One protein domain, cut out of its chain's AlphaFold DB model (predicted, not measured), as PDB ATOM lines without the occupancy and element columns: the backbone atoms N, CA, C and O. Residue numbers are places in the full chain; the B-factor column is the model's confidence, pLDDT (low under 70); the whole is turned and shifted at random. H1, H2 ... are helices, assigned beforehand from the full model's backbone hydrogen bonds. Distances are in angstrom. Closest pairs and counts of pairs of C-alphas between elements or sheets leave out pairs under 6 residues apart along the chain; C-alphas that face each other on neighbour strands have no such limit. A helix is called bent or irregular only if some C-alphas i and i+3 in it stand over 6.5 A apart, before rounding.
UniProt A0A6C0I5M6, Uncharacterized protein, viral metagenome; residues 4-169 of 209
ATOM      1  N   TYR A   4     -13.238 -54.530  25.528       71.50
ATOM      2  CA  TYR A   4     -12.423 -53.450  24.971       71.50
ATOM      3  C   TYR A   4     -12.838 -52.982  23.559       71.50
ATOM      4  O   TYR A   4     -12.836 -51.785  23.279       71.50
ATOM      5  N   GLU A   5     -13.237 -53.885  22.654       77.06
ATOM      6  CA  GLU A   5     -13.742 -53.491  21.325       77.06
ATOM      7  C   GLU A   5     -15.039 -52.674  21.461       77.06
ATOM      8  O   GLU A   5     -15.185 -51.628  20.822       77.06
ATOM      9  N   ASN A   6     -15.936 -53.111  22.356       75.44
ATOM     10  CA  ASN A   6     -17.158 -52.386  22.714       75.44
ATOM     11  C   ASN A   6     -16.848 -51.001  23.277       75.44
ATOM     12  O   ASN A   6     -17.461 -50.020  22.860       75.44
ATOM     13  N   LEU A   7     -15.874 -50.926  24.187       74.06
ATOM     14  CA  LEU A   7     -15.407 -49.678  24.767       74.06
ATOM     15  C   LEU A   7     -14.997 -48.687  23.676       74.06
ATOM     16  O   LEU A   7     -15.637 -47.652  23.520       74.06
ATOM     17  N   ILE A   8     -13.986 -49.012  22.868       78.94
ATOM     18  CA  ILE A   8     -13.465 -48.095  21.843       78.94
ATOM     19  C   ILE A   8     -14.550 -47.670  20.847       78.94
ATOM     20  O   ILE A   8     -14.622 -46.491  20.484       78.94
ATOM     21  N   ARG A   9     -15.437 -48.590  20.449       82.75
ATOM     22  CA  ARG A   9     -16.566 -48.278  19.565       82.75
ATOM     23  C   ARG A   9     -17.524 -47.264  20.184       82.75
ATOM     24  O   ARG A   9     -17.842 -46.265  19.540       82.75
ATOM     25  N   THR A  10     -17.966 -47.500  21.421       78.06
ATOM     26  CA  THR A  10     -18.865 -46.596  22.153       78.06
ATOM     27  C   THR A  10     -18.282 -45.192  22.219       78.06
ATOM     28  O   THR A  10     -18.997 -44.209  22.029       78.06
ATOM     29  N   LEU A  11     -16.981 -45.075  22.463       77.00
ATOM     30  CA  LEU A  11     -16.307 -43.787  22.595       77.00
ATOM     31  C   LEU A  11     -16.205 -43.047  21.274       77.00
ATOM     32  O   LEU A  11     -16.452 -41.844  21.218       77.00
ATOM     33  N   LEU A  12     -15.875 -43.777  20.212       86.31
ATOM     34  CA  LEU A  12     -15.849 -43.236  18.865       86.31
ATOM     35  C   LEU A  12     -17.236 -42.704  18.474       86.31
ATOM     36  O   LEU A  12     -17.343 -41.559  18.038       86.31
ATOM     37  N   ALA A  13     -18.296 -43.487  18.697       87.19
ATOM     38  CA  ALA A  13     -19.670 -43.084  18.404       87.19
ATOM     39  C   ALA A  13     -20.112 -41.861  19.228       87.19
ATOM     40  O   ALA A  13     -20.628 -40.900  18.661       87.19
ATOM     41  N   ASN A  14     -19.838 -41.855  20.537       81.88
ATOM     42  CA  ASN A  14     -20.084 -40.719  21.429       81.88
ATOM     43  C   ASN A  14     -19.399 -39.440  20.944       81.88
ATOM     44  O   ASN A  14     -20.027 -38.392  20.811       81.88
ATOM     45  N   ARG A  15     -18.094 -39.518  20.672       84.00
ATOM     46  CA  ARG A  15     -17.301 -38.356  20.274       84.00
ATOM     47  C   ARG A  15     -17.780 -37.794  18.936       84.00
ATOM     48  O   ARG A  15     -17.888 -36.576  18.799       84.00
ATOM     49  N   CYS A  16     -18.109 -38.673  17.990       90.44
ATOM     50  CA  CYS A  16     -18.735 -38.299  16.727       90.44
ATOM     51  C   CYS A  16     -20.091 -37.614  16.939       90.44
ATOM     52  O   CYS A  16     -20.312 -36.556  16.354       90.44
ATOM     53  N   LEU A  17     -20.966 -38.161  17.792       88.00
ATOM     54  CA  LEU A  17     -22.265 -37.560  18.112       88.00
ATOM     55  C   LEU A  17     -22.107 -36.157  18.713       88.00
ATOM     56  O   LEU A  17     -22.733 -35.218  18.228       88.00
ATOM     57  N   THR A  18     -21.257 -35.991  19.729       82.62
ATOM     58  CA  THR A  18     -21.048 -34.690  20.386       82.62
ATOM     59  C   THR A  18     -20.523 -33.649  19.400       82.62
ATOM     60  O   THR A  18     -20.990 -32.509  19.379       82.62
ATOM     61  N   GLN A  19     -19.565 -34.032  18.550       87.88
ATOM     62  CA  GLN A  19     -19.022 -33.133  17.534       87.88
ATOM     63  C   GLN A  19     -20.071 -32.785  16.467       87.88
ATOM     64  O   GLN A  19     -20.162 -31.628  16.058       87.88
ATOM     65  N   TYR A  20     -20.884 -33.763  16.053       91.50
ATOM     66  CA  TYR A  20     -22.004 -33.572  15.134       91.50
ATOM     67  C   TYR A  20     -23.012 -32.563  15.690       91.50
ATOM     68  O   TYR A  20     -23.235 -31.520  15.077       91.50
ATOM     69  N   GLN A  21     -23.530 -32.805  16.896       85.25
ATOM     70  CA  GLN A  21     -24.471 -31.909  17.572       85.25
ATOM     71  C   GLN A  21     -23.892 -30.502  17.759       85.25
ATOM     72  O   GLN A  21     -24.590 -29.518  17.534       85.25
ATOM     73  N   SER A  22     -22.606 -30.388  18.116       85.00
ATOM     74  CA  SER A  22     -21.937 -29.090  18.256       85.00
ATOM     75  C   SER A  22     -21.876 -28.313  16.940       85.00
ATOM     76  O   SER A  22     -22.063 -27.097  16.939       85.00
ATOM     77  N   ASN A  23     -21.603 -28.990  15.823       89.00
ATOM     78  CA  ASN A  23     -21.536 -28.353  14.511       89.00
ATOM     79  C   ASN A  23     -22.922 -27.926  14.011       89.00
ATOM     80  O   ASN A  23     -23.050 -26.809  13.517       89.00
ATOM     81  N   ILE A  24     -23.949 -28.763  14.195       87.81
ATOM     82  CA  ILE A  24     -25.338 -28.413  13.859       87.81
ATOM     83  C   ILE A  24     -25.818 -27.228  14.700       87.81
ATOM     84  O   ILE A  24     -26.274 -26.235  14.149       87.81
ATOM     85  N   PHE A  25     -25.582 -27.255  16.014       83.12
ATOM     86  CA  PHE A  25     -25.945 -26.151  16.906       83.12
ATOM     87  C   PHE A  25     -25.287 -24.822  16.502       83.12
ATOM     88  O   PHE A  25     -25.895 -23.759  16.599       83.12
ATOM     89  N   LYS A  26     -24.026 -24.859  16.047       84.50
ATOM     90  CA  LYS A  26     -23.339 -23.660  15.542       84.50
ATOM     91  C   LYS A  26     -23.977 -23.133  14.259       84.50
ATOM     92  O   LYS A  26     -24.110 -21.922  14.148       84.50
ATOM     93  N   LYS A  27     -24.367 -24.022  13.343       80.81
ATOM     94  CA  LYS A  27     -25.031 -23.674  12.082       80.81
ATOM     95  C   LYS A  27     -26.415 -23.061  12.329       80.81
ATOM     96  O   LYS A  27     -26.699 -21.986  11.824       80.81
ATOM     97  N   GLU A  28     -27.225 -23.655  13.201       75.81
ATOM     98  CA  GLU A  28     -28.554 -23.122  13.547       75.81
ATOM     99  C   GLU A  28     -28.503 -21.774  14.261       75.81
ATOM    100  O   GLU A  28     -29.346 -20.909  14.031       75.81
ATOM    101  N   LYS A  29     -27.487 -21.549  15.100       64.69
ATOM    102  CA  LYS A  29     -27.280 -20.242  15.736       64.69
ATOM    103  C   LYS A  29     -27.061 -19.122  14.708       64.69
ATOM    104  O   LYS A  29     -27.262 -17.955  15.038       64.69
ATOM    105  N   GLU A  30     -26.630 -19.465  13.497       62.59
ATOM    106  CA  GLU A  30     -26.488 -18.538  12.373       62.59
ATOM    107  C   GLU A  30     -27.779 -18.425  11.534       62.59
ATOM    108  O   GLU A  30     -27.966 -17.405  10.874       62.59
ATOM    109  N   GLU A  31     -28.670 -19.426  11.582       61.97
ATOM    110  CA  GLU A  31     -29.849 -19.568  10.706       61.97
ATOM    111  C   GLU A  31     -31.216 -19.296  11.398       61.97
ATOM    112  O   GLU A  31     -32.220 -19.200  10.699       61.97
ATOM    113  N   GLU A  32     -31.264 -19.085  12.726       59.78
ATOM    114  CA  GLU A  32     -32.491 -18.811  13.524       59.78
ATOM    115  C   GLU A  32     -33.614 -19.871  13.356       59.78
ATOM    116  O   GLU A  32     -34.794 -19.533  13.268       59.78
ATOM    117  N   GLU A  33     -33.269 -21.164  13.323       57.66
ATOM    118  CA  GLU A  33     -34.259 -22.258  13.270       57.66
ATOM    119  C   GLU A  33     -34.795 -22.658  14.664       57.66
ATOM    120  O   GLU A  33     -34.062 -22.659  15.654       57.66
ATOM    121  N   ASP A  34     -36.086 -23.019  14.737       59.28
ATOM    122  CA  ASP A  34     -36.822 -23.271  15.993       59.28
ATOM    123  C   ASP A  34     -36.843 -24.756  16.450       59.28
ATOM    124  O   ASP A  34     -37.257 -25.027  17.581       59.28
ATOM    125  N   ASP A  35     -36.392 -25.729  15.637       74.44
ATOM    126  CA  ASP A  35     -36.385 -27.166  16.004       74.44
ATOM    127  C   ASP A  35     -35.040 -27.878  15.749       74.44
ATOM    128  O   ASP A  35     -34.830 -28.557  14.742       74.44
ATOM    129  N   PHE A  36     -34.153 -27.806  16.749       76.75
ATOM    130  CA  PHE A  36     -32.861 -28.509  16.780       76.75
ATOM    131  C   PHE A  36     -32.985 -30.025  16.531       76.75
ATOM    132  O   PHE A  36     -32.080 -30.655  15.987       76.75
ATOM    133  N   GLY A  37     -34.098 -30.654  16.930       73.62
ATOM    134  CA  GLY A  37     -34.305 -32.090  16.745       73.62
ATOM    135  C   GLY A  37     -34.496 -32.473  15.276       73.62
ATOM    136  O   GLY A  37     -33.917 -33.465  14.820       73.62
ATOM    137  N   GLU A  38     -35.275 -31.685  14.534       78.25
ATOM    138  CA  GLU A  38     -35.459 -31.863  13.089       78.25
ATOM    139  C   GLU A  38     -34.166 -31.571  12.327       78.25
ATOM    140  O   GLU A  38     -33.779 -32.344  11.445       78.25
ATOM    141  N   SER A  39     -33.440 -30.529  12.723       82.56
ATOM    142  CA  SER A  39     -32.190 -30.131  12.077       82.56
ATOM    143  C   SER A  39     -31.050 -31.137  12.299       82.56
ATOM    144  O   SER A  39     -30.267 -31.410  11.381       82.56
ATOM    145  N   LEU A  40     -31.018 -31.827  13.445       84.94
ATOM    146  CA  LEU A  40     -30.132 -32.979  13.657       84.94
ATOM    147  C   LEU A  40     -30.413 -34.140  12.697       84.94
ATOM    148  O   LEU A  40     -29.476 -34.839  12.313       84.94
ATOM    149  N   LEU A  41     -31.667 -34.389  12.321       86.00
ATOM    150  CA  LEU A  41     -32.004 -35.467  11.390       86.00
ATOM    151  C   LEU A  41     -31.840 -35.044   9.929       86.00
ATOM    152  O   LEU A  41     -31.380 -35.847   9.122       86.00
ATOM    153  N   SER A  42     -32.173 -33.800   9.584       87.25
ATOM    154  CA  SER A  42     -32.107 -33.297   8.207       87.25
ATOM    155  C   SER A  42     -30.672 -33.192   7.679       87.25
ATOM    156  O   SER A  42     -30.434 -33.400   6.491       87.25
ATOM    157  N   ASN A  43     -29.699 -32.951   8.563       89.75
ATOM    158  CA  ASN A  43     -28.286 -32.841   8.203       89.75
ATOM    159  C   ASN A  43     -27.512 -34.172   8.337       89.75
ATOM    160  O   ASN A  43     -26.304 -34.202   8.095       89.75
ATOM    161  N   ILE A  44     -28.167 -35.293   8.689       90.75
ATOM    162  CA  ILE A  44     -27.459 -36.558   8.979       90.75
ATOM    163  C   ILE A  44     -26.740 -37.133   7.755       90.75
ATOM    164  O   ILE A  44     -25.760 -37.866   7.892       90.75
ATOM    165  N   GLU A  45     -27.213 -36.787   6.559       91.75
ATOM    166  CA  GLU A  45     -26.656 -37.232   5.282       91.75
ATOM    167  C   GLU A  45     -25.605 -36.259   4.712       91.75
ATOM    168  O   GLU A  45     -25.065 -36.498   3.630       91.75
ATOM    169  N   ASP A  46     -25.266 -35.180   5.431       93.38
ATOM    170  CA  ASP A  46     -24.245 -34.217   5.005       93.38
ATOM    171  C   ASP A  46     -22.838 -34.835   5.074       93.38
ATOM    172  O   ASP A  46     -22.174 -34.897   6.115       93.38
ATOM    173  N   SER A  47     -22.356 -35.294   3.919       93.50
ATOM    174  CA  SER A  47     -21.043 -35.932   3.806       93.50
ATOM    175  C   SER A  47     -19.861 -35.007   4.133       93.50
ATOM    176  O   SER A  47     -18.835 -35.496   4.608       93.50
ATOM    177  N   GLU A  48     -19.974 -33.692   3.919       93.62
ATOM    178  CA  GLU A  48     -18.882 -32.742   4.188       93.62
ATOM    179  C   GLU A  48     -18.787 -32.420   5.683       93.62
ATOM    180  O   GLU A  48     -17.685 -32.354   6.246       93.62
ATOM    181  N   LEU A  49     -19.933 -32.343   6.362       94.00
ATOM    182  CA  LEU A  49     -19.987 -32.278   7.818       94.00
ATOM    183  C   LEU A  49     -19.295 -33.496   8.448       94.00
ATOM    184  O   LEU A  49     -18.414 -33.346   9.300       94.00
ATOM    185  N   TRP A  50     -19.626 -34.704   7.985       95.69
ATOM    186  CA  TRP A  50     -19.000 -35.929   8.482       95.69
ATOM    187  C   TRP A  50     -17.504 -36.003   8.190       95.69
ATOM    188  O   TRP A  50     -16.730 -36.393   9.066       95.69
ATOM    189  N   ARG A  51     -17.061 -35.581   7.000       93.88
ATOM    190  CA  ARG A  51     -15.626 -35.469   6.687       93.88
ATOM    191  C   ARG A  51     -14.913 -34.569   7.684       93.88
ATOM    192  O   ARG A  51     -13.882 -34.971   8.217       93.88
ATOM    193  N   THR A  52     -15.490 -33.410   7.985       94.06
ATOM    194  CA  THR A  52     -14.937 -32.465   8.963       94.06
ATOM    195  C   THR A  52     -14.836 -33.090  10.355       94.06
ATOM    196  O   THR A  52     -13.807 -32.963  11.014       94.06
ATOM    197  N   ILE A  53     -15.862 -33.831  10.788       94.12
ATOM    198  CA  ILE A  53     -15.862 -34.548  12.073       94.12
ATOM    199  C   ILE A  53     -14.740 -35.598  12.117       94.12
ATOM    200  O   ILE A  53     -13.957 -35.618  13.063       94.12
ATOM    201  N   PHE A  54     -14.584 -36.425  11.080       94.25
ATOM    202  CA  PHE A  54     -13.538 -37.461  11.038       94.25
ATOM    203  C   PHE A  54     -12.108 -36.923  10.836       94.25
ATOM    204  O   PHE A  54     -11.144 -37.689  10.967       94.25
ATOM    205  N   MET A  55     -11.950 -35.632  10.526       92.06
ATOM    206  CA  MET A  55     -10.651 -34.947  10.515       92.06
ATOM    207  C   MET A  55     -10.196 -34.509  11.914       92.06
ATOM    208  O   MET A  55      -9.014 -34.205  12.086       92.06
ATOM    209  N   ASP A  56     -11.082 -34.506  12.917       89.25
ATOM    210  CA  ASP A  56     -10.683 -34.252  14.300       89.25
ATOM    211  C   ASP A  56      -9.648 -35.288  14.765       89.25
ATOM    212  O   ASP A  56      -9.812 -36.498  14.596       89.25
ATOM    213  N   ARG A  57      -8.560 -34.808  15.376       82.62
ATOM    214  CA  ARG A  57      -7.419 -35.651  15.759       82.62
ATOM    215  C   ARG A  57      -7.802 -36.740  16.764       82.62
ATOM    216  O   ARG A  57      -7.258 -37.843  16.686       82.62
ATOM    217  N   SER A  58      -8.707 -36.445  17.699       77.56
ATOM    218  CA  SER A  58      -9.141 -37.413  18.713       77.56
ATOM    219  C   SER A  58      -9.987 -38.518  18.076       77.56
ATOM    220  O   SER A  58      -9.715 -39.698  18.288       77.56
ATOM    221  N   ILE A  59     -10.921 -38.144  17.196       86.88
ATOM    222  CA  ILE A  59     -11.762 -39.085  16.443       86.88
ATOM    223  C   ILE A  59     -10.909 -39.946  15.512       86.88
ATOM    224  O   ILE A  59     -11.077 -41.162  15.468       86.88
ATOM    225  N   ASN A  60      -9.959 -39.344  14.795       86.00
ATOM    226  CA  ASN A  60      -9.096 -40.072  13.871       86.00
ATOM    227  C   ASN A  60      -8.221 -41.110  14.593       86.00
ATOM    228  O   ASN A  60      -8.087 -42.238  14.123       86.00
ATOM    229  N   THR A  61      -7.673 -40.752  15.757       81.12
ATOM    230  CA  THR A  61      -6.886 -41.679  16.587       81.12
ATOM    231  C   THR A  61      -7.733 -42.871  17.038       81.12
ATOM    232  O   THR A  61      -7.326 -44.017  16.833       81.12
ATOM    233  N   LEU A  62      -8.933 -42.613  17.574       82.94
ATOM    234  CA  LEU A  62      -9.873 -43.660  17.994       82.94
ATOM    235  C   LEU A  62     -10.294 -44.552  16.822       82.94
ATOM    236  O   LEU A  62     -10.319 -45.770  16.956       82.94
ATOM    237  N   LEU A  63     -10.551 -43.963  15.653       88.75
ATOM    238  CA  LEU A  63     -10.893 -44.686  14.432       88.75
ATOM    239  C   LEU A  63      -9.776 -45.641  13.995       88.75
ATOM    240  O   LEU A  63     -10.046 -46.791  13.655       88.75
ATOM    241  N   GLN A  64      -8.519 -45.186  14.009       85.06
ATOM    242  CA  GLN A  64      -7.376 -46.038  13.673       85.06
ATOM    243  C   GLN A  64      -7.219 -47.190  14.666       85.06
ATOM    244  O   GLN A  64      -6.934 -48.313  14.258       85.06
ATOM    245  N   HIS A  65      -7.411 -46.919  15.956       82.31
ATOM    246  CA  HIS A  65      -7.340 -47.942  16.996       82.31
ATOM    247  C   HIS A  65      -8.447 -48.972  16.832       82.31
ATOM    248  O   HIS A  65      -8.157 -50.165  16.782       82.31
ATOM    249  N   TYR A  66      -9.686 -48.512  16.650       86.12
ATOM    250  CA  TYR A  66     -10.829 -49.379  16.405       86.12
ATOM    251  C   TYR A  66     -10.603 -50.270  15.180       86.12
ATOM    252  O   TYR A  66     -10.738 -51.484  15.276       86.12
ATOM    253  N   ALA A  67     -10.131 -49.703  14.065       86.06
ATOM    254  CA  ALA A  67      -9.829 -50.459  12.850       86.06
ATOM    255  C   ALA A  67      -8.764 -51.556  13.040       86.06
ATOM    256  O   ALA A  67      -8.748 -52.521  12.282       86.06
ATOM    257  N   ASN A  68      -7.872 -51.419  14.027       83.50
ATOM    258  CA  ASN A  68      -6.838 -52.413  14.314       83.50
ATOM    259  C   ASN A  68      -7.314 -53.527  15.257       83.50
ATOM    260  O   ASN A  68      -6.758 -54.623  15.210       83.50
ATOM    261  N   ILE A  69      -8.289 -53.245  16.126       80.56
ATOM    262  CA  ILE A  69      -8.787 -54.198  17.132       80.56
ATOM    263  C   ILE A  69     -10.126 -54.834  16.753       80.56
ATOM    264  O   ILE A  69     -10.533 -55.794  17.398       80.56
ATOM    265  N   MET A  70     -10.818 -54.297  15.744       81.50
ATOM    266  CA  MET A  70     -12.117 -54.788  15.303       81.50
ATOM    267  C   MET A  70     -11.989 -56.221  14.791       81.50
ATOM    268  O   MET A  70     -11.280 -56.498  13.823       81.50
ATOM    269  N   THR A  71     -12.697 -57.133  15.452       73.94
ATOM    270  CA  THR A  71     -12.761 -58.548  15.059       73.94
ATOM    271  C   THR A  71     -14.079 -58.907  14.384       73.94
ATOM    272  O   THR A  71     -14.207 -59.977  13.787       73.94
ATOM    273  N   THR A  72     -15.063 -58.015  14.482       70.75
ATOM    274  CA  THR A  72     -16.419 -58.201  13.976       70.75
ATOM    275  C   THR A  72     -16.574 -57.666  12.553       70.75
ATOM    276  O   THR A  72     -15.929 -56.701  12.144       70.75
ATOM    277  N   THR A  73     -17.436 -58.309  11.766       77.44
ATOM    278  CA  THR A  73     -17.778 -57.834  10.420       77.44
ATOM    279  C   THR A  73     -18.863 -56.769  10.518       77.44
ATOM    280  O   THR A  73     -19.879 -56.985  11.173       77.44
ATOM    281  N   ILE A  74     -18.689 -55.647   9.817       81.31
ATOM    282  CA  ILE A  74     -19.716 -54.605   9.706       81.31
ATOM    283  C   ILE A  74     -20.885 -55.141   8.874       81.31
ATOM    284  O   ILE A  74     -20.738 -55.394   7.678       81.31
ATOM    285  N   THR A  75     -22.050 -55.297   9.498       76.00
ATOM    286  CA  THR A  75     -23.283 -55.765   8.840       76.00
ATOM    287  C   THR A  75     -24.246 -54.632   8.491       76.00
ATOM    288  O   THR A  75     -25.013 -54.757   7.539       76.00
ATOM    289  N   HIS A  76     -24.184 -53.513   9.218       80.62
ATOM    290  CA  HIS A  76     -25.055 -52.353   9.022       80.62
ATOM    291  C   HIS A  76     -24.225 -51.105   8.741       80.62
ATOM    292  O   HIS A  76     -23.241 -50.842   9.426       80.62
ATOM    293  N   SER A  77     -24.598 -50.319   7.736       84.31
ATOM    294  CA  SER A  77     -23.910 -49.066   7.428       84.31
ATOM    295  C   SER A  77     -24.837 -48.114   6.686       84.31
ATOM    296  O   SER A  77     -25.775 -48.552   6.020       84.31
ATOM    297  N   LEU A  78     -24.551 -46.818   6.783       82.38
ATOM    298  CA  LEU A  78     -25.203 -45.790   5.984       82.38
ATOM    299  C   LEU A  78     -24.174 -45.252   4.979       82.38
ATOM    300  O   LEU A  78     -23.144 -44.744   5.419       82.38
ATOM    301  N   PRO A  79     -24.386 -45.369   3.656       85.88
ATOM    302  CA  PRO A  79     -23.370 -45.052   2.650       85.88
ATOM    303  C   PRO A  79     -23.233 -43.536   2.408       85.88
ATOM    304  O   PRO A  79     -23.364 -43.068   1.281       85.88
ATOM    305  N   ILE A  80     -22.979 -42.762   3.466       89.44
ATOM    306  CA  ILE A  80     -22.828 -41.300   3.405       89.44
ATOM    307  C   ILE A  80     -21.465 -40.911   2.839       89.44
ATOM    308  O   ILE A  80     -21.353 -40.045   1.970       89.44
ATOM    309  N   LEU A  81     -20.403 -41.565   3.306       90.00
ATOM    310  CA  LEU A  81     -19.075 -41.413   2.734       90.00
ATOM    311  C   LEU A  81     -18.922 -42.397   1.578       90.00
ATOM    312  O   LEU A  81     -19.039 -43.611   1.754       90.00
ATOM    313  N   ALA A  82     -18.641 -41.864   0.391       87.44
ATOM    314  CA  ALA A  82     -18.410 -42.673  -0.796       87.44
ATOM    315  C   ALA A  82     -17.233 -43.635  -0.581       87.44
ATOM    316  O   ALA A  82     -16.101 -43.203  -0.352       87.44
ATOM    317  N   ILE A  83     -17.506 -44.933  -0.702       86.88
ATOM    318  CA  ILE A  83     -16.481 -45.974  -0.719       86.88
ATOM    319  C   ILE A  83     -16.016 -46.111  -2.171       86.88
ATOM    320  O   ILE A  83     -16.820 -46.517  -3.014       86.88
ATOM    321  N   PRO A  84     -14.760 -45.756  -2.495       86.69
ATOM    322  CA  PRO A  84     -14.274 -45.865  -3.860       86.69
ATOM    323  C   PRO A  84     -14.281 -47.329  -4.289       86.69
ATOM    324  O   PRO A  84     -13.918 -48.213  -3.518       86.69
ATOM    325  N   THR A  85     -14.640 -47.577  -5.539       89.50
ATOM    326  CA  THR A  85     -14.456 -48.876  -6.183       89.50
ATOM    327  C   THR A  85     -12.968 -49.208  -6.312       89.50
ATOM    328  O   THR A  85     -12.101 -48.328  -6.281       89.50
ATOM    329  N   PHE A  86     -12.652 -50.487  -6.541       88.00
ATOM    330  CA  PHE A  86     -11.273 -50.902  -6.809       88.00
ATOM    331  C   PHE A  86     -10.664 -50.122  -7.982       88.00
ATOM    332  O   PHE A  86      -9.516 -49.697  -7.903       88.00
ATOM    333  N   GLN A  87     -11.439 -49.866  -9.042       86.38
ATOM    334  CA  GLN A  87     -10.968 -49.097 -10.193       86.38
ATOM    335  C   GLN A  87     -10.638 -47.647  -9.812       86.38
ATOM    336  O   GLN A  87      -9.543 -47.180 -10.108       86.38
ATOM    337  N   GLU A  88     -11.522 -46.962  -9.082       88.88
ATOM    338  CA  GLU A  88     -11.276 -45.586  -8.620       88.88
ATOM    339  C   GLU A  88     -10.070 -45.492  -7.674       88.88
ATOM    340  O   GLU A  88      -9.328 -44.508  -7.696       88.88
ATOM    341  N   TYR A  89      -9.846 -46.520  -6.850       87.88
ATOM    342  CA  TYR A  89      -8.656 -46.624  -6.008       87.88
ATOM    343  C   TYR A  89      -7.372 -46.748  -6.838       87.88
ATOM    344  O   TYR A  89      -6.396 -46.037  -6.579       87.88
ATOM    345  N   ILE A  90      -7.374 -47.615  -7.856       86.88
ATOM    346  CA  ILE A  90      -6.242 -47.766  -8.775       86.88
ATOM    347  C   ILE A  90      -5.980 -46.462  -9.531       86.88
ATOM    348  O   ILE A  90      -4.834 -46.017  -9.570       86.88
ATOM    349  N   ASP A  91      -7.018 -45.813 -10.055       84.19
ATOM    350  CA  ASP A  91      -6.886 -44.581 -10.839       84.19
ATOM    351  C   ASP A  91      -6.337 -43.410 -10.006       84.19
ATOM    352  O   ASP A  91      -5.603 -42.563 -10.521       84.19
ATOM    353  N   LYS A  92      -6.634 -43.369  -8.697       82.94
ATOM    354  CA  LYS A  92      -6.029 -42.404  -7.761       82.94
ATOM    355  C   LYS A  92      -4.545 -42.675  -7.507       82.94
ATOM    356  O   LYS A  92      -3.771 -41.728  -7.388       82.94
ATOM    357  N   MET A  93      -4.150 -43.943  -7.402       76.31
ATOM    358  CA  MET A  93      -2.757 -44.344  -7.172       76.31
ATOM    359  C   MET A  93      -1.894 -44.197  -8.432       76.31
ATOM    360  O   MET A  93      -0.703 -43.903  -8.346       76.31
ATOM    361  N   ILE A  94      -2.482 -44.452  -9.602       73.88
ATOM    362  CA  ILE A  94      -1.778 -44.631 -10.869       73.88
ATOM    363  C   ILE A  94      -2.580 -43.923 -11.950       73.88
ATOM    364  O   ILE A  94      -3.567 -44.452 -12.453       73.88
ATOM    365  N   ASN A  95      -2.127 -42.737 -12.354       67.00
ATOM    366  CA  ASN A  95      -2.716 -42.042 -13.489       67.00
ATOM    367  C   ASN A  95      -1.648 -41.773 -14.562       67.00
ATOM    368  O   ASN A  95      -0.480 -41.559 -14.253       67.00
ATOM    369  N   ILE A  96      -2.046 -41.773 -15.837       58.66
ATOM    370  CA  ILE A  96      -1.141 -41.569 -16.989       58.66
ATOM    371  C   ILE A  96      -0.513 -40.157 -17.006       58.66
ATOM    372  O   ILE A  96       0.503 -39.916 -17.653       58.66
ATOM    373  N   ARG A  97      -1.118 -39.191 -16.310       60.69
ATOM    374  CA  ARG A  97      -0.576 -37.831 -16.161       60.69
ATOM    375  C   ARG A  97       0.552 -37.767 -15.120       60.69
ATOM    376  O   ARG A  97       1.399 -36.892 -15.238       60.69
ATOM    377  N   THR A  98       0.567 -38.653 -14.122       64.44
ATOM    378  CA  THR A  98       1.597 -38.743 -13.073       64.44
ATOM    379  C   THR A  98       2.639 -39.815 -13.369       64.44
ATOM    380  O   THR A  98       3.804 -39.640 -13.023       64.44
ATOM    381  N   LEU A  99       2.248 -40.898 -14.039       67.50
ATOM    382  CA  LEU A  99       3.111 -41.993 -14.467       67.50
ATOM    383  C   LEU A  99       3.174 -42.015 -15.991       67.50
ATOM    384  O   LEU A  99       2.145 -42.072 -16.662       67.50
ATOM    385  N   GLY A 100       4.384 -41.984 -16.551       77.25
ATOM    386  CA  GLY A 100       4.564 -42.005 -17.999       77.25
ATOM    387  C   GLY A 100       3.987 -43.279 -18.646       77.25
ATOM    388  O   GLY A 100       3.779 -44.289 -17.967       77.25
ATOM    389  N   PRO A 101       3.782 -43.294 -19.979       81.00
ATOM    390  CA  PRO A 101       3.175 -44.430 -20.685       81.00
ATOM    391  C   PRO A 101       3.860 -45.781 -20.421       81.00
ATOM    392  O   PRO A 101       3.194 -46.811 -20.336       81.00
ATOM    393  N   SER A 102       5.186 -45.774 -20.249       83.06
ATOM    394  CA  SER A 102       5.981 -46.967 -19.925       83.06
ATOM    395  C   SER A 102       5.647 -47.536 -18.542       83.06
ATOM    396  O   SER A 102       5.505 -48.748 -18.388       83.06
ATOM    397  N   ASP A 103       5.500 -46.682 -17.532       80.44
ATOM    398  CA  ASP A 103       5.216 -47.117 -16.161       80.44
ATOM    399  C   ASP A 103       3.777 -47.609 -16.026       80.44
ATOM    400  O   ASP A 103       3.525 -48.621 -15.371       80.44
ATOM    401  N   TYR A 104       2.847 -46.973 -16.743       82.81
ATOM    402  CA  TYR A 104       1.475 -47.457 -16.854       82.81
ATOM    403  C   TYR A 104       1.411 -48.851 -17.500       82.81
ATOM    404  O   TYR A 104       0.758 -49.752 -16.977       82.81
ATOM    405  N   GLN A 105       2.142 -49.079 -18.598       83.62
ATOM    406  CA  GLN A 105       2.211 -50.404 -19.227       83.62
ATOM    407  C   GLN A 105       2.830 -51.462 -18.306       83.62
ATOM    408  O   GLN A 105       2.323 -52.585 -18.251       83.62
ATOM    409  N   ARG A 106       3.889 -51.116 -17.561       84.75
ATOM    410  CA  ARG A 106       4.485 -52.008 -16.553       84.75
ATOM    411  C   ARG A 106       3.482 -52.360 -15.463       84.75
ATOM    412  O   ARG A 106       3.350 -53.535 -15.143       84.75
ATOM    413  N   PHE A 107       2.723 -51.389 -14.960       87.06
ATOM    414  CA  PHE A 107       1.666 -51.648 -13.987       87.06
ATOM    415  C   PHE A 107       0.596 -52.608 -14.532       87.06
ATOM    416  O   PHE A 107       0.268 -53.598 -13.878       87.06
ATOM    417  N   VAL A 108       0.096 -52.373 -15.750       85.88
ATOM    418  CA  VAL A 108      -0.893 -53.259 -16.394       85.88
ATOM    419  C   VAL A 108      -0.345 -54.681 -16.567       85.88
ATOM    420  O   VAL A 108      -1.086 -55.652 -16.415       85.88
ATOM    421  N   GLN A 109       0.949 -54.830 -16.858       88.19
ATOM    422  CA  GLN A 109       1.602 -56.140 -16.895       88.19
ATOM    423  C   GLN A 109       1.696 -56.771 -15.501       88.19
ATOM    424  O   GLN A 109       1.345 -57.941 -15.357       88.19
ATOM    425  N   SER A 110       2.092 -56.014 -14.475       88.75
ATOM    426  CA  SER A 110       2.147 -56.486 -13.087       88.75
ATOM    427  C   SER A 110       0.776 -56.909 -12.552       88.75
ATOM    428  O   SER A 110       0.696 -57.887 -11.826       88.75
ATOM    429  N   MET A 111      -0.322 -56.270 -12.965       87.06
ATOM    430  CA  MET A 111      -1.687 -56.670 -12.583       87.06
ATOM    431  C   MET A 111      -2.105 -58.064 -13.084       87.06
ATOM    432  O   MET A 111      -3.078 -58.631 -12.581       87.06
ATOM    433  N   LYS A 112      -1.384 -58.635 -14.060       89.94
ATOM    434  CA  LYS A 112      -1.579 -60.024 -14.504       89.94
ATOM    435  C   LYS A 112      -0.912 -61.035 -13.571       89.94
ATOM    436  O   LYS A 112      -1.309 -62.198 -13.575       89.94
ATOM    437  N   ASP A 113       0.075 -60.606 -12.786       94.81
ATOM    438  CA  ASP A 113       0.688 -61.437 -11.757       94.81
ATOM    439  C   ASP A 113      -0.265 -61.593 -10.565       94.81
ATOM    440  O   ASP A 113      -0.801 -60.624 -10.021       94.81
ATOM    441  N   GLN A 114      -0.489 -62.841 -10.152       93.19
ATOM    442  CA  GLN A 114      -1.460 -63.154  -9.108       93.19
ATOM    443  C   GLN A 114      -1.031 -62.618  -7.737       93.19
ATOM    444  O   GLN A 114      -1.888 -62.176  -6.972       93.19
ATOM    445  N   THR A 115       0.270 -62.629  -7.437       93.44
ATOM    446  CA  THR A 115       0.809 -62.142  -6.161       93.44
ATOM    447  C   THR A 115       0.659 -60.631  -6.076       93.44
ATOM    448  O   THR A 115       0.146 -60.111  -5.087       93.44
ATOM    449  N   PHE A 116       1.035 -59.921  -7.139       90.44
ATOM    450  CA  PHE A 116       0.876 -58.476  -7.231       90.44
ATOM    451  C   PHE A 116      -0.592 -58.062  -7.114       90.44
ATOM    452  O   PHE A 116      -0.920 -57.185  -6.315       90.44
ATOM    453  N   ARG A 117      -1.490 -58.726  -7.855       89.69
ATOM    454  CA  ARG A 117      -2.928 -58.452  -7.785       89.69
ATOM    455  C   ARG A 117      -3.475 -58.672  -6.379       89.69
ATOM    456  O   ARG A 117      -4.182 -57.801  -5.885       89.69
ATOM    457  N   ARG A 118      -3.121 -59.784  -5.722       91.06
ATOM    458  CA  ARG A 118      -3.554 -60.062  -4.345       91.06
ATOM    459  C   ARG A 118      -3.095 -58.959  -3.391       91.06
ATOM    460  O   ARG A 118      -3.918 -58.404  -2.677       91.06
ATOM    461  N   ASN A 119      -1.826 -58.561  -3.467       90.19
ATOM    462  CA  ASN A 119      -1.284 -57.482  -2.638       90.19
ATOM    463  C   ASN A 119      -1.989 -56.134  -2.890       90.19
ATOM    464  O   ASN A 119      -2.153 -55.338  -1.969       90.19
ATOM    465  N   MET A 120      -2.391 -55.847  -4.133       88.38
ATOM    466  CA  MET A 120      -3.161 -54.640  -4.457       88.38
ATOM    467  C   MET A 120      -4.587 -54.702  -3.907       88.38
ATOM    468  O   MET A 120      -5.072 -53.702  -3.384       88.38
ATOM    469  N   THR A 121      -5.240 -55.862  -3.984       89.56
ATOM    470  CA  THR A 121      -6.557 -56.092  -3.378       89.56
ATOM    471  C   THR A 121      -6.505 -55.933  -1.860       89.56
ATOM    472  O   THR A 121      -7.293 -55.165  -1.325       89.56
ATOM    473  N   GLU A 122      -5.528 -56.535  -1.178       89.50
ATOM    474  CA  GLU A 122      -5.352 -56.403   0.280       89.50
ATOM    475  C   GLU A 122      -5.158 -54.932   0.705       89.50
ATOM    476  O   GLU A 122      -5.724 -54.466   1.695       89.50
ATOM    477  N   LYS A 123      -4.386 -54.155  -0.070       87.75
ATOM    478  CA  LYS A 123      -4.212 -52.712   0.173       87.75
ATOM    479  C   LYS A 123      -5.499 -51.920  -0.034       87.75
ATOM    480  O   LYS A 123      -5.753 -50.983   0.723       87.75
ATOM    481  N   TYR A 124      -6.276 -52.266  -1.056       89.25
ATOM    482  CA  TYR A 124      -7.577 -51.659  -1.311       89.25
ATOM    483  C   TYR A 124      -8.559 -51.968  -0.181       89.25
ATOM    484  O   TYR A 124      -9.130 -51.036   0.376       89.25
ATOM    485  N   GLU A 125      -8.694 -53.238   0.206       87.88
ATOM    486  CA  GLU A 125      -9.561 -53.685   1.302       87.88
ATOM    487  C   GLU A 125      -9.230 -52.941   2.595       87.88
ATOM    488  O   GLU A 125     -10.117 -52.365   3.221       87.88
ATOM    489  N   LYS A 126      -7.940 -52.830   2.936       83.94
ATOM    490  CA  LYS A 126      -7.496 -52.056   4.100       83.94
ATOM    491  C   LYS A 126      -7.851 -50.568   4.000       83.94
ATOM    492  O   LYS A 126      -8.176 -49.954   5.014       83.94
ATOM    493  N   ALA A 127      -7.768 -49.980   2.806       81.50
ATOM    494  CA  ALA A 127      -8.092 -48.571   2.594       81.50
ATOM    495  C   ALA A 127      -9.597 -48.300   2.740       81.50
ATOM    496  O   ALA A 127      -9.973 -47.344   3.413       81.50
ATOM    497  N   ILE A 128     -10.453 -49.150   2.163       88.06
ATOM    498  CA  ILE A 128     -11.910 -48.969   2.233       88.06
ATOM    499  C   ILE A 128     -12.502 -49.373   3.583       88.06
ATOM    500  O   ILE A 128     -13.559 -48.868   3.953       88.06
ATOM    501  N   PHE A 129     -11.827 -50.243   4.339       87.88
ATOM    502  CA  PHE A 129     -12.306 -50.708   5.641       87.88
ATOM    503  C   PHE A 129     -12.501 -49.557   6.632       87.88
ATOM    504  O   PHE A 129     -13.502 -49.502   7.342       87.88
ATOM    505  N   GLN A 130     -11.602 -48.568   6.631       86.94
ATOM    506  CA  GLN A 130     -11.784 -47.380   7.465       86.94
ATOM    507  C   GLN A 130     -13.029 -46.574   7.077       86.94
ATOM    508  O   GLN A 130     -13.719 -46.070   7.958       86.94
ATOM    509  N   ASP A 131     -13.340 -46.456   5.786       88.81
ATOM    510  CA  ASP A 131     -14.541 -45.747   5.333       88.81
ATOM    511  C   ASP A 131     -15.821 -46.542   5.635       88.81
ATOM    512  O   ASP A 131     -16.842 -45.950   5.991       88.81
ATOM    513  N   GLN A 132     -15.756 -47.877   5.607       91.06
ATOM    514  CA  GLN A 132     -16.839 -48.742   6.088       91.06
ATOM    515  C   GLN A 132     -17.115 -48.519   7.578       91.06
ATOM    516  O   GLN A 132     -18.272 -48.341   7.957       91.06
ATOM    517  N   ILE A 133     -16.069 -48.451   8.413       91.25
ATOM    518  CA  ILE A 133     -16.209 -48.131   9.841       91.25
ATOM    519  C   ILE A 133     -16.859 -46.759  10.021       91.25
ATOM    520  O   ILE A 133     -17.794 -46.628  10.803       91.25
ATOM    521  N   LYS A 134     -16.411 -45.729   9.296       93.50
ATOM    522  CA  LYS A 134     -17.010 -44.387   9.401       93.50
ATOM    523  C   LYS A 134     -18.507 -44.414   9.081       93.50
ATOM    524  O   LYS A 134     -19.300 -43.916   9.872       93.50
ATOM    525  N   ASN A 135     -18.897 -45.047   7.976       93.38
ATOM    526  CA  ASN A 135     -20.301 -45.201   7.578       93.38
ATOM    527  C   ASN A 135     -21.130 -46.010   8.589       93.38
ATOM    528  O   ASN A 135     -22.319 -45.749   8.773       93.38
ATOM    529  N   HIS A 136     -20.510 -46.976   9.266       91.44
ATOM    530  CA  HIS A 136     -21.122 -47.703  10.375       91.44
ATOM    531  C   HIS A 136     -21.333 -46.810  11.607       91.44
ATOM    532  O   HIS A 136     -22.422 -46.788  12.172       91.44
ATOM    533  N   ILE A 137     -20.343 -45.996  11.983       91.19
ATOM    534  CA  ILE A 137     -20.474 -45.038  13.091       91.19
ATOM    535  C   ILE A 137     -21.576 -44.007  12.808       91.19
ATOM    536  O   ILE A 137     -22.377 -43.718  13.694       91.19
ATOM    537  N   ILE A 138     -21.673 -43.495  11.576       92.94
ATOM    538  CA  ILE A 138     -22.763 -42.589  11.174       92.94
ATOM    539  C   ILE A 138     -24.125 -43.273  11.346       92.94
ATOM    540  O   ILE A 138     -25.064 -42.666  11.858       92.94
ATOM    541  N   TYR A 139     -24.232 -44.547  10.961       90.00
ATOM    542  CA  TYR A 139     -25.449 -45.331  11.151       90.00
ATOM    543  C   TYR A 139     -25.835 -45.457  12.635       90.00
ATOM    544  O   TYR A 139     -26.989 -45.192  12.974       90.00
ATOM    545  N   ILE A 140     -24.880 -45.759  13.524       87.31
ATOM    546  CA  ILE A 140     -25.107 -45.799  14.982       87.31
ATOM    547  C   ILE A 140     -25.624 -44.446  15.488       87.31
ATOM    548  O   ILE A 140     -26.623 -44.392  16.207       87.31
ATOM    549  N   VAL A 141     -24.983 -43.344  15.081       88.38
ATOM    550  CA  VAL A 141     -25.401 -41.986  15.466       88.38
ATOM    551  C   VAL A 141     -26.817 -41.682  14.971       88.38
ATOM    552  O   VAL A 141     -27.635 -41.172  15.737       88.38
ATOM    553  N   ARG A 142     -27.151 -42.038  13.727       88.00
ATOM    554  CA  ARG A 142     -28.499 -41.863  13.170       88.00
ATOM    555  C   ARG A 142     -29.551 -42.620  13.978       88.00
ATOM    556  O   ARG A 142     -30.588 -42.043  14.297       88.00
ATOM    557  N   LEU A 143     -29.301 -43.893  14.298       84.75
ATOM    558  CA  LEU A 143     -30.229 -44.690  15.103       84.75
ATOM    559  C   LEU A 143     -30.446 -44.058  16.480       84.75
ATOM    560  O   LEU A 143     -31.589 -43.934  16.920       84.75
ATOM    561  N   TYR A 144     -29.369 -43.604  17.128       83.38
ATOM    562  CA  TYR A 144     -29.450 -42.907  18.410       83.38
ATOM    563  C   TYR A 144     -30.322 -41.646  18.315       83.38
ATOM    564  O   TYR A 144     -31.236 -41.460  19.116       83.38
ATOM    565  N   LEU A 145     -30.092 -40.798  17.309       82.94
ATOM    566  CA  LEU A 145     -30.879 -39.580  17.115       82.94
ATOM    567  C   LEU A 145     -32.361 -39.898  16.896       82.94
ATOM    568  O   LEU A 145     -33.196 -39.350  17.606       82.94
ATOM    569  N   LEU A 146     -32.686 -40.834  16.000       81.56
ATOM    570  CA  LEU A 146     -34.068 -41.262  15.732       81.56
ATOM    571  C   LEU A 146     -34.784 -41.786  16.987       81.56
ATOM    572  O   LEU A 146     -35.981 -41.549  17.167       81.56
ATOM    573  N   PHE A 147     -34.053 -42.480  17.864       77.88
ATOM    574  CA  PHE A 147     -34.580 -42.987  19.127       77.88
ATOM    575  C   PHE A 147     -34.931 -41.849  20.089       77.88
ATOM    576  O   PHE A 147     -35.960 -41.899  20.763       77.88
ATOM    577  N   HIS A 148     -34.120 -40.790  20.108       74.94
ATOM    578  CA  HIS A 148     -34.274 -39.671  21.033       74.94
ATOM    579  C   HIS A 148     -35.133 -38.503  20.507       74.94
ATOM    580  O   HIS A 148     -35.636 -37.728  21.320       74.94
ATOM    581  N   THR A 149     -35.392 -38.388  19.198       68.44
ATOM    582  CA  THR A 149     -36.176 -37.287  18.587       68.44
ATOM    583  C   THR A 149     -37.651 -37.629  18.305       68.44
ATOM    584  O   THR A 149     -38.286 -37.021  17.452       68.44
ATOM    585  N   LYS A 150     -38.249 -38.568  19.058       62.00
ATOM    586  CA  LYS A 150     -39.672 -38.994  18.962       62.00
ATOM    587  C   LYS A 150     -40.085 -39.730  17.671       62.00
ATOM    588  O   LYS A 150     -41.269 -40.021  17.503       62.00
ATOM    589  N   TYR A 151     -39.141 -40.151  16.824       59.16
ATOM    590  CA  TYR A 151     -39.397 -41.054  15.684       59.16
ATOM    591  C   TYR A 151     -39.297 -42.551  16.048       59.16
ATOM    592  O   TYR A 151     -39.220 -43.409  15.169       59.16
ATOM    593  N   SER A 152     -39.382 -42.890  17.340       55.56
ATOM    594  CA  SER A 152     -39.222 -44.249  17.886       55.56
ATOM    595  C   SER A 152     -40.193 -45.305  17.344       55.56
ATOM    596  O   SER A 152     -39.999 -46.494  17.581       55.56
ATOM    597  N   ASN A 153     -41.240 -44.897  16.623       53.38
ATOM    598  CA  ASN A 153     -42.276 -45.788  16.098       53.38
ATOM    599  C   ASN A 153     -41.862 -46.558  14.828       53.38
ATOM    600  O   ASN A 153     -42.666 -47.337  14.319       53.38
ATOM    601  N   TYR A 154     -40.646 -46.351  14.310       57.19
ATOM    602  CA  TYR A 154     -40.203 -46.899  13.019       57.19
ATOM    603  C   TYR A 154     -38.956 -47.784  13.087       57.19
ATOM    604  O   TYR A 154     -38.347 -48.032  12.050       57.19
ATOM    605  N   PHE A 155     -38.575 -48.279  14.266       67.25
ATOM    606  CA  PHE A 155     -37.504 -49.270  14.344       67.25
ATOM    607  C   PHE A 155     -38.042 -50.681  14.136       67.25
ATOM    608  O   PHE A 155     -39.053 -51.086  14.715       67.25
ATOM    609  N   THR A 156     -37.324 -51.451  13.330       72.06
ATOM    610  CA  THR A 156     -37.452 -52.905  13.293       72.06
ATOM    611  C   THR A 156     -37.004 -53.515  14.625       72.06
ATOM    612  O   THR A 156     -36.259 -52.905  15.395       72.06
ATOM    613  N   THR A 157     -37.434 -54.748  14.906       68.81
ATOM    614  CA  THR A 157     -36.961 -55.499  16.080       68.81
ATOM    615  C   THR A 157     -35.435 -55.606  16.099       68.81
ATOM    616  O   THR A 157     -34.830 -55.453  17.154       68.81
ATOM    617  N   ASP A 158     -34.815 -55.791  14.931       70.69
ATOM    618  CA  ASP A 158     -33.362 -55.883  14.797       70.69
ATOM    619  C   ASP A 158     -32.679 -54.554  15.141       70.69
ATOM    620  O   ASP A 158     -31.693 -54.550  15.868       70.69
ATOM    621  N   GLU A 159     -33.225 -53.414  14.706       69.62
ATOM    622  CA  GLU A 159     -32.704 -52.089  15.073       69.62
ATOM    623  C   GLU A 159     -32.902 -51.765  16.557       69.62
ATOM    624  O   GLU A 159     -32.055 -51.102  17.149       69.62
ATOM    625  N   MET A 160     -33.984 -52.244  17.179       67.94
ATOM    626  CA  MET A 160     -34.204 -52.097  18.622       67.94
ATOM    627  C   MET A 160     -33.215 -52.940  19.438       67.94
ATOM    628  O   MET A 160     -32.660 -52.442  20.416       67.94
ATOM    629  N   CYS A 161     -32.964 -54.191  19.037       66.00
ATOM    630  CA  CYS A 161     -31.926 -55.030  19.644       66.00
ATOM    631  C   CYS A 161     -30.539 -54.414  19.438       66.00
ATOM    632  O   CYS A 161     -29.768 -54.300  20.384       66.00
ATOM    633  N   TYR A 162     -30.266 -53.926  18.226       68.50
ATOM    634  CA  TYR A 162     -29.032 -53.228  17.901       68.50
ATOM    635  C   TYR A 162     -28.865 -51.967  18.758       68.50
ATOM    636  O   TYR A 162     -27.820 -51.776  19.353       68.50
ATOM    637  N   LEU A 163     -29.891 -51.133  18.938       68.44
ATOM    638  CA  LEU A 163     -29.838 -49.997  19.867       68.44
ATOM    639  C   LEU A 163     -29.591 -50.439  21.318       68.44
ATOM    640  O   LEU A 163     -28.796 -49.823  22.017       68.44
ATOM    641  N   ALA A 164     -30.231 -51.507  21.789       60.94
ATOM    642  CA  ALA A 164     -30.025 -51.993  23.153       60.94
ATOM    643  C   ALA A 164     -28.595 -52.520  23.401       60.94
ATOM    644  O   ALA A 164     -28.072 -52.371  24.506       60.94
ATOM    645  N   GLU A 165     -27.964 -53.111  22.384       60.66
ATOM    646  CA  GLU A 165     -26.632 -53.729  22.469       60.66
ATOM    647  C   GLU A 165     -25.490 -52.785  22.042       60.66
ATOM    648  O   GLU A 165     -24.359 -52.910  22.513       60.66
ATOM    649  N   GLU A 166     -25.778 -51.833  21.155       57.31
ATOM    650  CA  GLU A 166     -24.784 -51.089  20.367       57.31
ATOM    651  C   GLU A 166     -24.980 -49.571  20.412       57.31
ATOM    652  O   GLU A 166     -24.146 -48.831  19.880       57.31
ATOM    653  N   ALA A 167     -26.054 -49.074  21.041       58.41
ATOM    654  CA  ALA A 167     -26.180 -47.642  21.264       58.41
ATOM    655  C   ALA A 167     -25.035 -47.133  22.140       58.41
ATOM    656  O   ALA A 167     -24.338 -47.874  22.832       58.41
ATOM    657  N   ILE A 168     -24.895 -45.815  22.097       62.03
ATOM    658  CA  ILE A 168     -24.020 -44.950  22.879       62.03
ATOM    659  C   ILE A 168     -24.265 -45.188  24.385       62.03
ATOM    660  O   ILE A 168     -24.929 -44.421  25.076       62.03
ATOM    661  N   ASN A 169     -23.766 -46.314  24.882       62.53
ATOM    662  CA  ASN A 169     -23.949 -46.806  26.233       62.53
ATOM    663  C   ASN A 169     -22.600 -46.731  26.936       62.53
ATOM    664  O   ASN A 169     -21.675 -47.455  26.586       62.53
TER     665      ASN A 169
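This is residues 4 to 169 of the 209 residues of an uncharacterized protein of viral metagenome (UniProt A0A6C0I5M6). One long helix, H7, makes the long axis; H1 and H4 cross it side by side, running opposite ways, and H2 and H8 pack near its last residues. Towards its first residues H7 reaches out of this cluster, with H5 and H6 near it. The 166 printed residues hold eight named helices, H1 to H8, and no named strand: all helix, mostly crossed. The whole is loose, radius of gyration of the C-alphas 19.5 A, and elongated, spanning 60 by 37 by 29 A.

H1 runs from residue 4, C-alpha (-12.423, -53.450, 24.971), to 31, 40.7 A. H2 is residues 36 to 42, H3 47 to 54, H4 57 to 69, 18.6 A, H5 86 to 93 and H6 101 to 110. H7, residues 114 to 148, measures 50.4 A; it is neither bent nor irregular, but only just: C-alphas 127 and 130 are 6.2 A apart. H8, residues 157 to 166, ends at C-alpha (-24.784, -51.089, 20.367).

H7 is the hub, touching five helices. Its closest C-alphas are, to H1, Ile 137 and Ala 13, 5.7 A, at a steep tilt of 62 degrees; to H4, Gln 130 and Ala 67, 6.5 A; to H2, Leu 145 and Leu 41, 7.1 A; to H8, Leu 143 and Leu 163, 7.1 A. H5 only just touches H7, with 3 pairs of C-alphas within 8 A, closest Phe 86 and Tyr 124, 6.7 A. H6 touches no helix. H3 touches H1, closest C-alphas Ile 53 and Gln 19, 6.5 A. Every O i to N i+4 pair is within hydrogen-bond range in H2, H3, H4, H5, H6 and H8, against 23 of 24 in H1 and 29 of 31 in H7.

The C-alphas of Asp 34 and Ser 102 are farthest apart, 60.7 A. The printed part has no cut. The H4 to H5 link, 16 residues, is long. Confidence is under 70 at residues 29 to 34, 95 to 99, 149 to 155, 157 and 159 to 169.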